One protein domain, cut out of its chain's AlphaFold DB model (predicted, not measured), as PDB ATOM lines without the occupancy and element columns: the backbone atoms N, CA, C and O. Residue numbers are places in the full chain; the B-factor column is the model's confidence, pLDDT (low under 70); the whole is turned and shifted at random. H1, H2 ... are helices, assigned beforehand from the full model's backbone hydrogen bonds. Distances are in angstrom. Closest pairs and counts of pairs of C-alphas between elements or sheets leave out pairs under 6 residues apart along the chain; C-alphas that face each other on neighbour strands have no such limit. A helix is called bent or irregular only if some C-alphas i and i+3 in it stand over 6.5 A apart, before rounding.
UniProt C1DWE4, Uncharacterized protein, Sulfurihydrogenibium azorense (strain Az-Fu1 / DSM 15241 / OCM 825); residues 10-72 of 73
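AT A GLANCE: This is residues 10 to 72 of the 73 residues of an uncharacterized protein of Sulfurihydrogenibium azorense (strain Az-Fu1 / DSM 15241 / OCM 825) (UniProt C1DWE4). Two long helices, H2 and H5, and short H4 form a loose triangle, with short H3 across the side away from H5 and short H1 at one end. The 63 printed residues hold five named helices, H1 to H5, and no named strand: all helix, compact, radius of gyration of the C-alphas 11.4 A, spans 31 by 28 by 17 A.

IN THESE COORDINATES: H1, residues 10 to 15, begins at C-alpha 10 (43.511, 41.430, -51.549). H2, 18 to 32, is 19.7 A long and irregular: C-alphas 26 and 29 are 7.5 A apart. H3 is 37 to 42, H4 45 to 51. H5, 56 to 70, is 21.1 A long, ending at C-alpha 70 (51.694, 38.714, -40.354).

HOW THE PARTS SIT: H1 and H3 only just touch, with 3 pairs of C-alphas within 8 A, closest Ser 10 and Arg 41 at 5.0 A, about perpendicular at 79 degrees. H4 and H5 are close but not clearly touching; their closest C-alphas, Leu 49 and Arg 59, are 6.6 A apart. H2 and H5 are near each other. Every O i to N i+4 pair is within hydrogen-bond range in H1, H3, H4 and H5; in H2, 6 of 11.

THE WHOLE: The printed part has no cut; its four links are tight. Residues 29 to 41 and 70 to 72 have pLDDT under 70.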
ATOM      1  N   SER A  10      44.206  42.659 -51.147       79.00
ATOM      2  CA  SER A  10      43.511  41.430 -51.549       79.00
ATOM      3  C   SER A  10      44.313  40.158 -51.286       79.00
ATOM      4  O   SER A  10      43.733  39.140 -50.918       79.00
ATOM      5  N   ASP A  11      45.634  40.196 -51.476       81.69
ATOM      6  CA  ASP A  11      46.493  39.033 -51.242       81.69
ATOM      7  C   ASP A  11      46.644  38.792 -49.735       81.69
ATOM      8  O   ASP A  11      46.553  37.654 -49.277       81.69
ATOM      9  N   ILE A  12      46.776  39.868 -48.951       79.69
ATOM     10  CA  ILE A  12      46.788  39.817 -47.485       79.69
ATOM     11  C   ILE A  12      45.499  39.172 -46.963       79.69
ATOM     12  O   ILE A  12      45.574  38.224 -46.186       79.69
ATOM     13  N   PHE A  13      44.326  39.627 -47.411       82.31
ATOM     14  CA  PHE A  13      43.040  39.089 -46.947       82.31
ATOM     15  C   PHE A  13      42.770  37.676 -47.452       82.31
ATOM     16  O   PHE A  13      42.176  36.875 -46.738       82.31
ATOM     17  N   LYS A  14      43.266  37.314 -48.639       82.12
ATOM     18  CA  LYS A  14      43.200  35.928 -49.116       82.12
ATOM     19  C   LYS A  14      43.972  34.974 -48.199       82.12
ATOM     20  O   LYS A  14      43.519  33.855 -47.974       82.12
ATOM     21  N   HIS A  15      45.131  35.399 -47.693       81.25
ATOM     22  CA  HIS A  15      45.944  34.599 -46.774       81.25
ATOM     23  C   HIS A  15      45.464  34.680 -45.318       81.25
ATOM     24  O   HIS A  15      45.575  33.698 -44.587       81.25
ATOM     25  N   TYR A  16      44.894  35.817 -44.916       81.12
ATOM     26  CA  TYR A  16      44.431  36.083 -43.558       81.12
ATOM     27  C   TYR A  16      43.052  36.767 -43.569       81.12
ATOM     28  O   TYR A  16      42.961  37.969 -43.321       81.12
ATOM     29  N   PRO A  17      41.956  36.027 -43.821       81.12
ATOM     30  CA  PRO A  17      40.622  36.620 -43.954       81.12
ATOM     31  C   PRO A  17      40.153  37.371 -42.701       81.12
ATOM     32  O   PRO A  17      39.499  38.400 -42.800       81.12
ATOM     33  N   TYR A  18      40.559  36.914 -41.511       80.50
ATOM     34  CA  TYR A  18      40.232  37.568 -40.237       80.50
ATOM     35  C   TYR A  18      40.815  38.988 -40.109       80.50
ATOM     36  O   TYR A  18      40.338  39.787 -39.305       80.50
ATOM     37  N   LEU A  19      41.851  39.321 -40.891       79.31
ATOM     38  CA  LEU A  19      42.395  40.675 -40.932       79.31
ATOM     39  C   LEU A  19      41.457  41.653 -41.631       79.31
ATOM     40  O   LEU A  19      41.517  42.840 -41.320       79.31
ATOM     41  N   GLU A  20      40.596  41.183 -42.535       80.31
ATOM     42  CA  GLU A  20      39.642  42.053 -43.215       80.31
ATOM     43  C   GLU A  20      38.726  42.723 -42.195       80.31
ATOM     44  O   GLU A  20      38.676  43.945 -42.161       80.31
ATOM     45  N   GLU A  21      38.104  41.969 -41.286       80.06
ATOM     46  CA  GLU A  21      37.239  42.539 -40.243       80.06
ATOM     47  C   GLU A  21      37.979  43.514 -39.324       80.06
ATOM     48  O   GLU A  21      37.436  44.558 -38.963       80.06
ATOM     49  N   LYS A  22      39.241  43.212 -38.993       78.62
ATOM     50  CA  LYS A  22      40.074  44.065 -38.137       78.62
ATOM     51  C   LYS A  22      40.470  45.376 -38.819       78.62
ATOM     52  O   LYS A  22      40.506  46.413 -38.161       78.62
ATOM     53  N   PHE A  23      40.779  45.338 -40.116       75.94
ATOM     54  CA  PHE A  23      41.219  46.517 -40.865       75.94
ATOM     55  C   PHE A  23      40.080  47.279 -41.551       75.94
ATOM     56  O   PHE A  23      40.265  48.436 -41.930       75.94
ATOM     57  N   LYS A  24      38.893  46.677 -41.658       75.12
ATOM     58  CA  LYS A  24      37.694  47.278 -42.253       75.12
ATOM     59  C   LYS A  24      37.336  48.652 -41.677       75.12
ATOM     60  O   LYS A  24      37.015  49.512 -42.487       75.12
ATOM     61  N   PRO A  25      37.427  48.927 -40.359       76.38
ATOM     62  CA  PRO A  25      37.141  50.262 -39.830       76.38
ATOM     63  C   PRO A  25      38.080  51.336 -40.389       76.38
ATOM     64  O   PRO A  25      37.630  52.430 -40.717       76.38
ATOM     65  N   TYR A  26      39.364  51.011 -40.567       71.50
ATOM     66  CA  TYR A  26      40.354  51.934 -41.133       71.50
ATOM     67  C   TYR A  26      40.211  52.074 -42.649       71.50
ATOM     68  O   TYR A  26      40.518  53.118 -43.209       71.50
ATOM     69  N   LEU A  27      39.741  51.020 -43.315       71.88
ATOM     70  CA  LEU A  27      39.541  50.976 -44.762       71.88
ATOM     71  C   LEU A  27      38.108  51.343 -45.176       71.88
ATOM     72  O   LEU A  27      37.797  51.285 -46.363       71.88
ATOM     73  N   SER A  28      37.253  51.722 -44.222       71.38
ATOM     74  CA  SER A  28      35.822  52.016 -44.399       71.38
ATOM     75  C   SER A  28      35.578  52.998 -45.536       71.38
ATOM     76  O   SER A  28      34.765  52.709 -46.407       71.38
ATOM     77  N   TYR A  29      36.394  54.050 -45.621       68.25
ATOM     78  CA  TYR A  29      36.409  55.010 -46.725       68.25
ATOM     79  C   TYR A  29      36.427  54.345 -48.116       68.25
ATOM     80  O   TYR A  29      35.678  54.739 -49.002       68.25
ATOM     81  N   PHE A  30      37.219  53.287 -48.322       69.19
ATOM     82  CA  PHE A  30      37.274  52.584 -49.612       69.19
ATOM     83  C   PHE A  30      36.031  51.733 -49.892       69.19
ATOM     84  O   PHE A  30      35.658  51.567 -51.053       69.19
ATOM     85  N   TYR A  31      35.406  51.184 -48.848       66.75
ATOM     86  CA  TYR A  31      34.185  50.384 -48.967       66.75
ATOM     87  C   TYR A  31      32.942  51.268 -49.166       66.75
ATOM     88  O   TYR A  31      32.046  50.896 -49.924       66.75
ATOM     89  N   GLU A  32      32.892  52.426 -48.504       67.69
ATOM     90  CA  GLU A  32      31.767  53.369 -48.519       67.69
ATOM     91  C   GLU A  32      31.728  54.209 -49.799       67.69
ATOM     92  O   GLU A  32      30.675  54.311 -50.426       67.69
ATOM     93  N   GLU A  33      32.879  54.700 -50.267       64.62
ATOM     94  CA  GLU A  33      32.978  55.493 -51.503       64.62
ATOM     95  C   GLU A  33      32.798  54.659 -52.782       64.62
ATOM     96  O   GLU A  33      32.936  55.178 -53.889       64.62
ATOM     97  N   LYS A  34      32.517  53.349 -52.659       57.72
ATOM     98  CA  LYS A  34      32.467  52.398 -53.783       57.72
ATOM     99  C   LYS A  34      33.637  52.615 -54.744       57.72
ATOM    100  O   LYS A  34      33.453  52.547 -55.960       57.72
ATOM    101  N   LEU A  35      34.835  52.887 -54.204       58.12
ATOM    102  CA  LEU A  35      36.073  52.837 -54.971       58.12
ATOM    103  C   LEU A  35      36.213  51.385 -55.400       58.12
ATOM    104  O   LEU A  35      36.695  50.532 -54.658       58.12
ATOM    105  N   ASP A  36      35.636  51.145 -56.573       48.84
ATOM    106  CA  ASP A  36      35.183  49.873 -57.096       48.84
ATOM    107  C   ASP A  36      36.236  48.805 -56.847       48.84
ATOM    108  O   ASP A  36      37.433  49.098 -56.920       48.84
ATOM    109  N   GLY A  37      35.816  47.570 -56.566       56.31
ATOM    110  CA  GLY A  37      36.678  46.509 -56.027       56.31
ATOM    111  C   GLY A  37      38.004  46.290 -56.776       56.31
ATOM    112  O   GLY A  37      38.913  45.674 -56.238       56.31
ATOM    113  N   ILE A  38      38.158  46.826 -57.986       56.56
ATOM    114  CA  ILE A  38      39.397  46.942 -58.756       56.56
ATOM    115  C   ILE A  38      40.480  47.787 -58.060       56.56
ATOM    116  O   ILE A  38      41.629  47.345 -58.044       56.56
ATOM    117  N   LEU A  39      40.174  48.975 -57.522       61.41
ATOM    118  CA  LEU A  39      41.194  49.845 -56.916       61.41
ATOM    119  C   LEU A  39      41.687  49.235 -55.604       61.41
ATOM    120  O   LEU A  39      42.887  49.057 -55.416       61.41
ATOM    121  N   PHE A  40      40.757  48.792 -54.758       65.75
ATOM    122  CA  PHE A  40      41.065  48.121 -53.497       65.75
ATOM    123  C   PHE A  40      41.857  46.818 -53.690       65.75
ATOM    124  O   PHE A  40      42.854  46.585 -53.010       65.75
ATOM    125  N   ARG A  41      41.490  45.994 -54.685       66.25
ATOM    126  CA  ARG A  41      42.234  44.762 -55.026       66.25
ATOM    127  C   ARG A  41      43.609  45.027 -55.643       66.25
ATOM    128  O   ARG A  41      44.411  44.104 -55.759       66.25
ATOM    129  N   LYS A  42      43.886  46.252 -56.091       71.69
ATOM    130  CA  LYS A  42      45.180  46.636 -56.674       71.69
ATOM    131  C   LYS A  42      46.049  47.450 -55.718       71.69
ATOM    132  O   LYS A  42      47.256  47.501 -55.938       71.69
ATOM    133  N   LEU A  43      45.464  48.051 -54.681       77.06
ATOM    134  CA  LEU A  43      46.179  48.844 -53.689       77.06
ATOM    135  C   LEU A  43      47.019  47.956 -52.768       77.06
ATOM    136  O   LEU A  43      46.577  46.908 -52.287       77.06
ATOM    137  N   SER A  44      48.242  48.414 -52.510       81.81
ATOM    138  CA  SER A  44      49.032  47.938 -51.383       81.81
ATOM    139  C   SER A  44      48.489  48.521 -50.081       81.81
ATOM    140  O   SER A  44      47.819  49.560 -50.088       81.81
ATOM    141  N   LEU A  45      48.791  47.880 -48.950       78.12
ATOM    142  CA  LEU A  45      48.410  48.412 -47.640       78.12
ATOM    143  C   LEU A  45      48.981  49.824 -47.436       78.12
ATOM    144  O   LEU A  45      48.260  50.722 -47.008       78.12
ATOM    145  N   MET A  46      50.234  50.054 -47.837       81.19
ATOM    146  CA  MET A  46      50.852  51.382 -47.798       81.19
ATOM    147  C   MET A  46      50.121  52.395 -48.688       81.19
ATOM    148  O   MET A  46      49.931  53.546 -48.295       81.19
ATOM    149  N   GLY A  47      49.692  51.975 -49.881       80.38
ATOM    150  CA  GLY A  47      48.912  52.807 -50.793       80.38
ATOM    151  C   GLY A  47      47.577  53.232 -50.183       80.38
ATOM    152  O   GLY A  47      47.240  54.413 -50.218       80.38
ATOM    153  N   ALA A  48      46.859  52.300 -49.554       79.12
ATOM    154  CA  ALA A  48      45.621  52.622 -48.853       79.12
ATOM    155  C   ALA A  48      45.863  53.575 -47.673       79.12
ATOM    156  O   ALA A  48      45.167  54.577 -47.547       79.12
ATOM    157  N   LEU A  49      46.899  53.340 -46.864       77.75
ATOM    158  CA  LEU A  49      47.235  54.203 -45.727       77.75
ATOM    159  C   LEU A  49      47.674  55.619 -46.119       77.75
ATOM    160  O   LEU A  49      47.529  56.536 -45.313       77.75
ATOM    161  N   LYS A  50      48.232  55.808 -47.320       77.44
ATOM    162  CA  LYS A  50      48.560  57.138 -47.860       77.44
ATOM    163  C   LYS A  50      47.321  57.907 -48.309       77.44
ATOM    164  O   LYS A  50      47.301  59.126 -48.188       77.44
ATOM    165  N   LEU A  51      46.332  57.203 -48.854       75.38
ATOM    166  CA  LEU A  51      45.065  57.784 -49.300       75.38
ATOM    167  C   LEU A  51      44.149  58.120 -48.120       75.38
ATOM    168  O   LEU A  51      43.385  59.079 -48.182       75.38
ATOM    169  N   LEU A  52      44.260  57.358 -47.034       71.50
ATOM    170  CA  LEU A  52      43.663  57.712 -45.760       71.50
ATOM    171  C   LEU A  52      44.435  58.908 -45.191       71.50
ATOM    172  O   LEU A  52      45.621  58.804 -44.873       71.50
ATOM    173  N   ASN A  53      43.763  60.053 -45.074       70.94
ATOM    174  CA  ASN A  53      44.316  61.283 -44.503       70.94
ATOM    175  C   ASN A  53      44.433  61.176 -42.965       70.94
ATOM    176  O   ASN A  53      43.894  61.994 -42.224       70.94
ATOM    177  N   LEU A  54      45.061  60.096 -42.491       77.88
ATOM    178  CA  LEU A  54      45.254  59.774 -41.083       77.88
ATOM    179  C   LEU A  54      46.500  60.482 -40.532       77.88
ATOM    180  O   LEU A  54      47.491  60.617 -41.261       77.88
ATOM    181  N   PRO A  55      46.490  60.855 -39.240       84.00
ATOM    182  CA  PRO A  55      47.691  61.270 -38.528       84.00
ATOM    183  C   PRO A  55      48.804  60.214 -38.616       84.00
ATOM    184  O   PRO A  55      48.541  59.009 -38.655       84.00
ATOM    185  N   GLU A  56      50.060  60.664 -38.617       82.31
ATOM    186  CA  GLU A  56      51.240  59.793 -38.729       82.31
ATOM    187  C   GLU A  56      51.285  58.726 -37.626       82.31
ATOM    188  O   GLU A  56      51.502  57.551 -37.917       82.31
ATOM    189  N   GLU A  57      50.955  59.100 -36.389       84.31
ATOM    190  CA  GLU A  57      50.912  58.183 -35.244       84.31
ATOM    191  C   GLU A  57      49.924  57.024 -35.441       84.31
ATOM    192  O   GLU A  57      50.195  55.883 -35.063       84.31
ATOM    193  N   ASP A  58      48.768  57.291 -36.048       81.44
ATOM    194  CA  ASP A  58      47.755  56.263 -36.285       81.44
ATOM    195  C   ASP A  58      48.150  55.359 -37.453       81.44
ATOM    196  O   ASP A  58      47.940  54.143 -37.405       81.44
ATOM    197  N   ARG A  59      48.824  55.922 -38.460       81.69
ATOM    198  CA  ARG A  59      49.438  55.142 -39.537       81.69
ATOM    199  C   ARG A  59      50.501  54.185 -38.992       81.69
ATOM    200  O   ARG A  59      50.504  53.013 -39.371       81.69
ATOM    201  N   GLU A  60      51.366  54.644 -38.091       84.31
ATOM    202  CA  GLU A  60      52.385  53.796 -37.464       84.31
ATOM    203  C   GLU A  60      51.773  52.675 -36.622       84.31
ATOM    204  O   GLU A  60      52.206  51.524 -36.731       84.31
ATOM    205  N   LYS A  61      50.725  52.966 -35.838       85.69
ATOM    206  CA  LYS A  61      49.998  51.943 -35.067       85.69
ATOM    207  C   LYS A  61      49.436  50.851 -35.975       85.69
ATOM    208  O   LYS A  61      49.640  49.667 -35.695       85.69
ATOM    209  N   ILE A  62      48.798  51.232 -37.083       82.69
ATOM    210  CA  ILE A  62      48.243  50.290 -38.066       82.69
ATOM    211  C   ILE A  62      49.351  49.428 -38.691       82.69
ATOM    212  O   ILE A  62      49.210  48.206 -38.782       82.69
ATOM    213  N   ILE A  63      50.481  50.035 -39.068       83.25
ATOM    214  CA  ILE A  63      51.639  49.317 -39.621       83.25
ATOM    215  C   ILE A  63      52.215  48.325 -38.600       83.25
ATOM    216  O   ILE A  63      52.504  47.175 -38.947       83.25
ATOM    217  N   GLN A  64      52.368  48.735 -37.339       85.00
ATOM    218  CA  GLN A  64      52.864  47.850 -36.288       85.00
ATOM    219  C   GLN A  64      51.908  46.689 -36.008       85.00
ATOM    220  O   GLN A  64      52.360  45.554 -35.845       85.00
ATOM    221  N   GLU A  65      50.599  46.940 -35.959       83.75
ATOM    222  CA  GLU A  65      49.603  45.877 -35.817       83.75
ATOM    223  C   GLU A  65      49.634  44.900 -36.991       83.75
ATOM    224  O   GLU A  65      49.568  43.685 -36.774       83.75
ATOM    225  N   PHE A  66      49.776  45.409 -38.217       81.56
ATOM    226  CA  PHE A  66      49.917  44.581 -39.406       81.56
ATOM    227  C   PHE A  66      51.118  43.645 -39.265       81.56
ATOM    228  O   PHE A  66      50.937  42.427 -39.280       81.56
ATOM    229  N   TYR A  67      52.317  44.186 -39.020       80.94
ATOM    230  CA  TYR A  67      53.532  43.379 -38.871       80.94
ATOM    231  C   TYR A  67      53.465  42.388 -37.709       80.94
ATOM    232  O   TYR A  67      53.910  41.252 -37.863       80.94
ATOM    233  N   LYS A  68      52.879  42.769 -36.567       82.12
ATOM    234  CA  LYS A  68      52.650  41.840 -35.448       82.12
ATOM    235  C   LYS A  68      51.763  40.665 -35.844       82.12
ATOM    236  O   LYS A  68      51.927  39.585 -35.289       82.12
ATOM    237  N   THR A  69      50.825  40.879 -36.761       76.00
ATOM    238  CA  THR A  69      49.865  39.850 -37.161       76.00
ATOM    239  C   THR A  69      50.425  38.947 -38.257       76.00
ATOM    240  O   THR A  69      50.314  37.731 -38.146       76.00
ATOM    241  N   VAL A  70      51.102  39.511 -39.264       69.62
ATOM    242  CA  VAL A  70      51.694  38.714 -40.354       69.62
ATOM    243  C   VAL A  70      52.992  37.998 -39.972       69.62
ATOM    244  O   VAL A  70      53.288  36.985 -40.586       69.62
ATOM    245  N   ASN A  71      53.750  38.477 -38.973       69.81
ATOM    246  CA  ASN A  71      54.989  37.820 -38.509       69.81
ATOM    247  C   ASN A  71      54.788  36.879 -37.305       69.81
ATOM    248  O   ASN A  71      55.749  36.256 -36.858       69.81
ATOM    249  N   LYS A  72      53.580  36.804 -36.726       61.75
ATOM    250  CA  LYS A  72      53.259  35.818 -35.673       61.75
ATOM    251  C   LYS A  72      52.962  34.418 -36.230       61.75
ATOM    252  O   LYS A  72      52.789  33.490 -35.441       61.75
TER     253      LYS A  72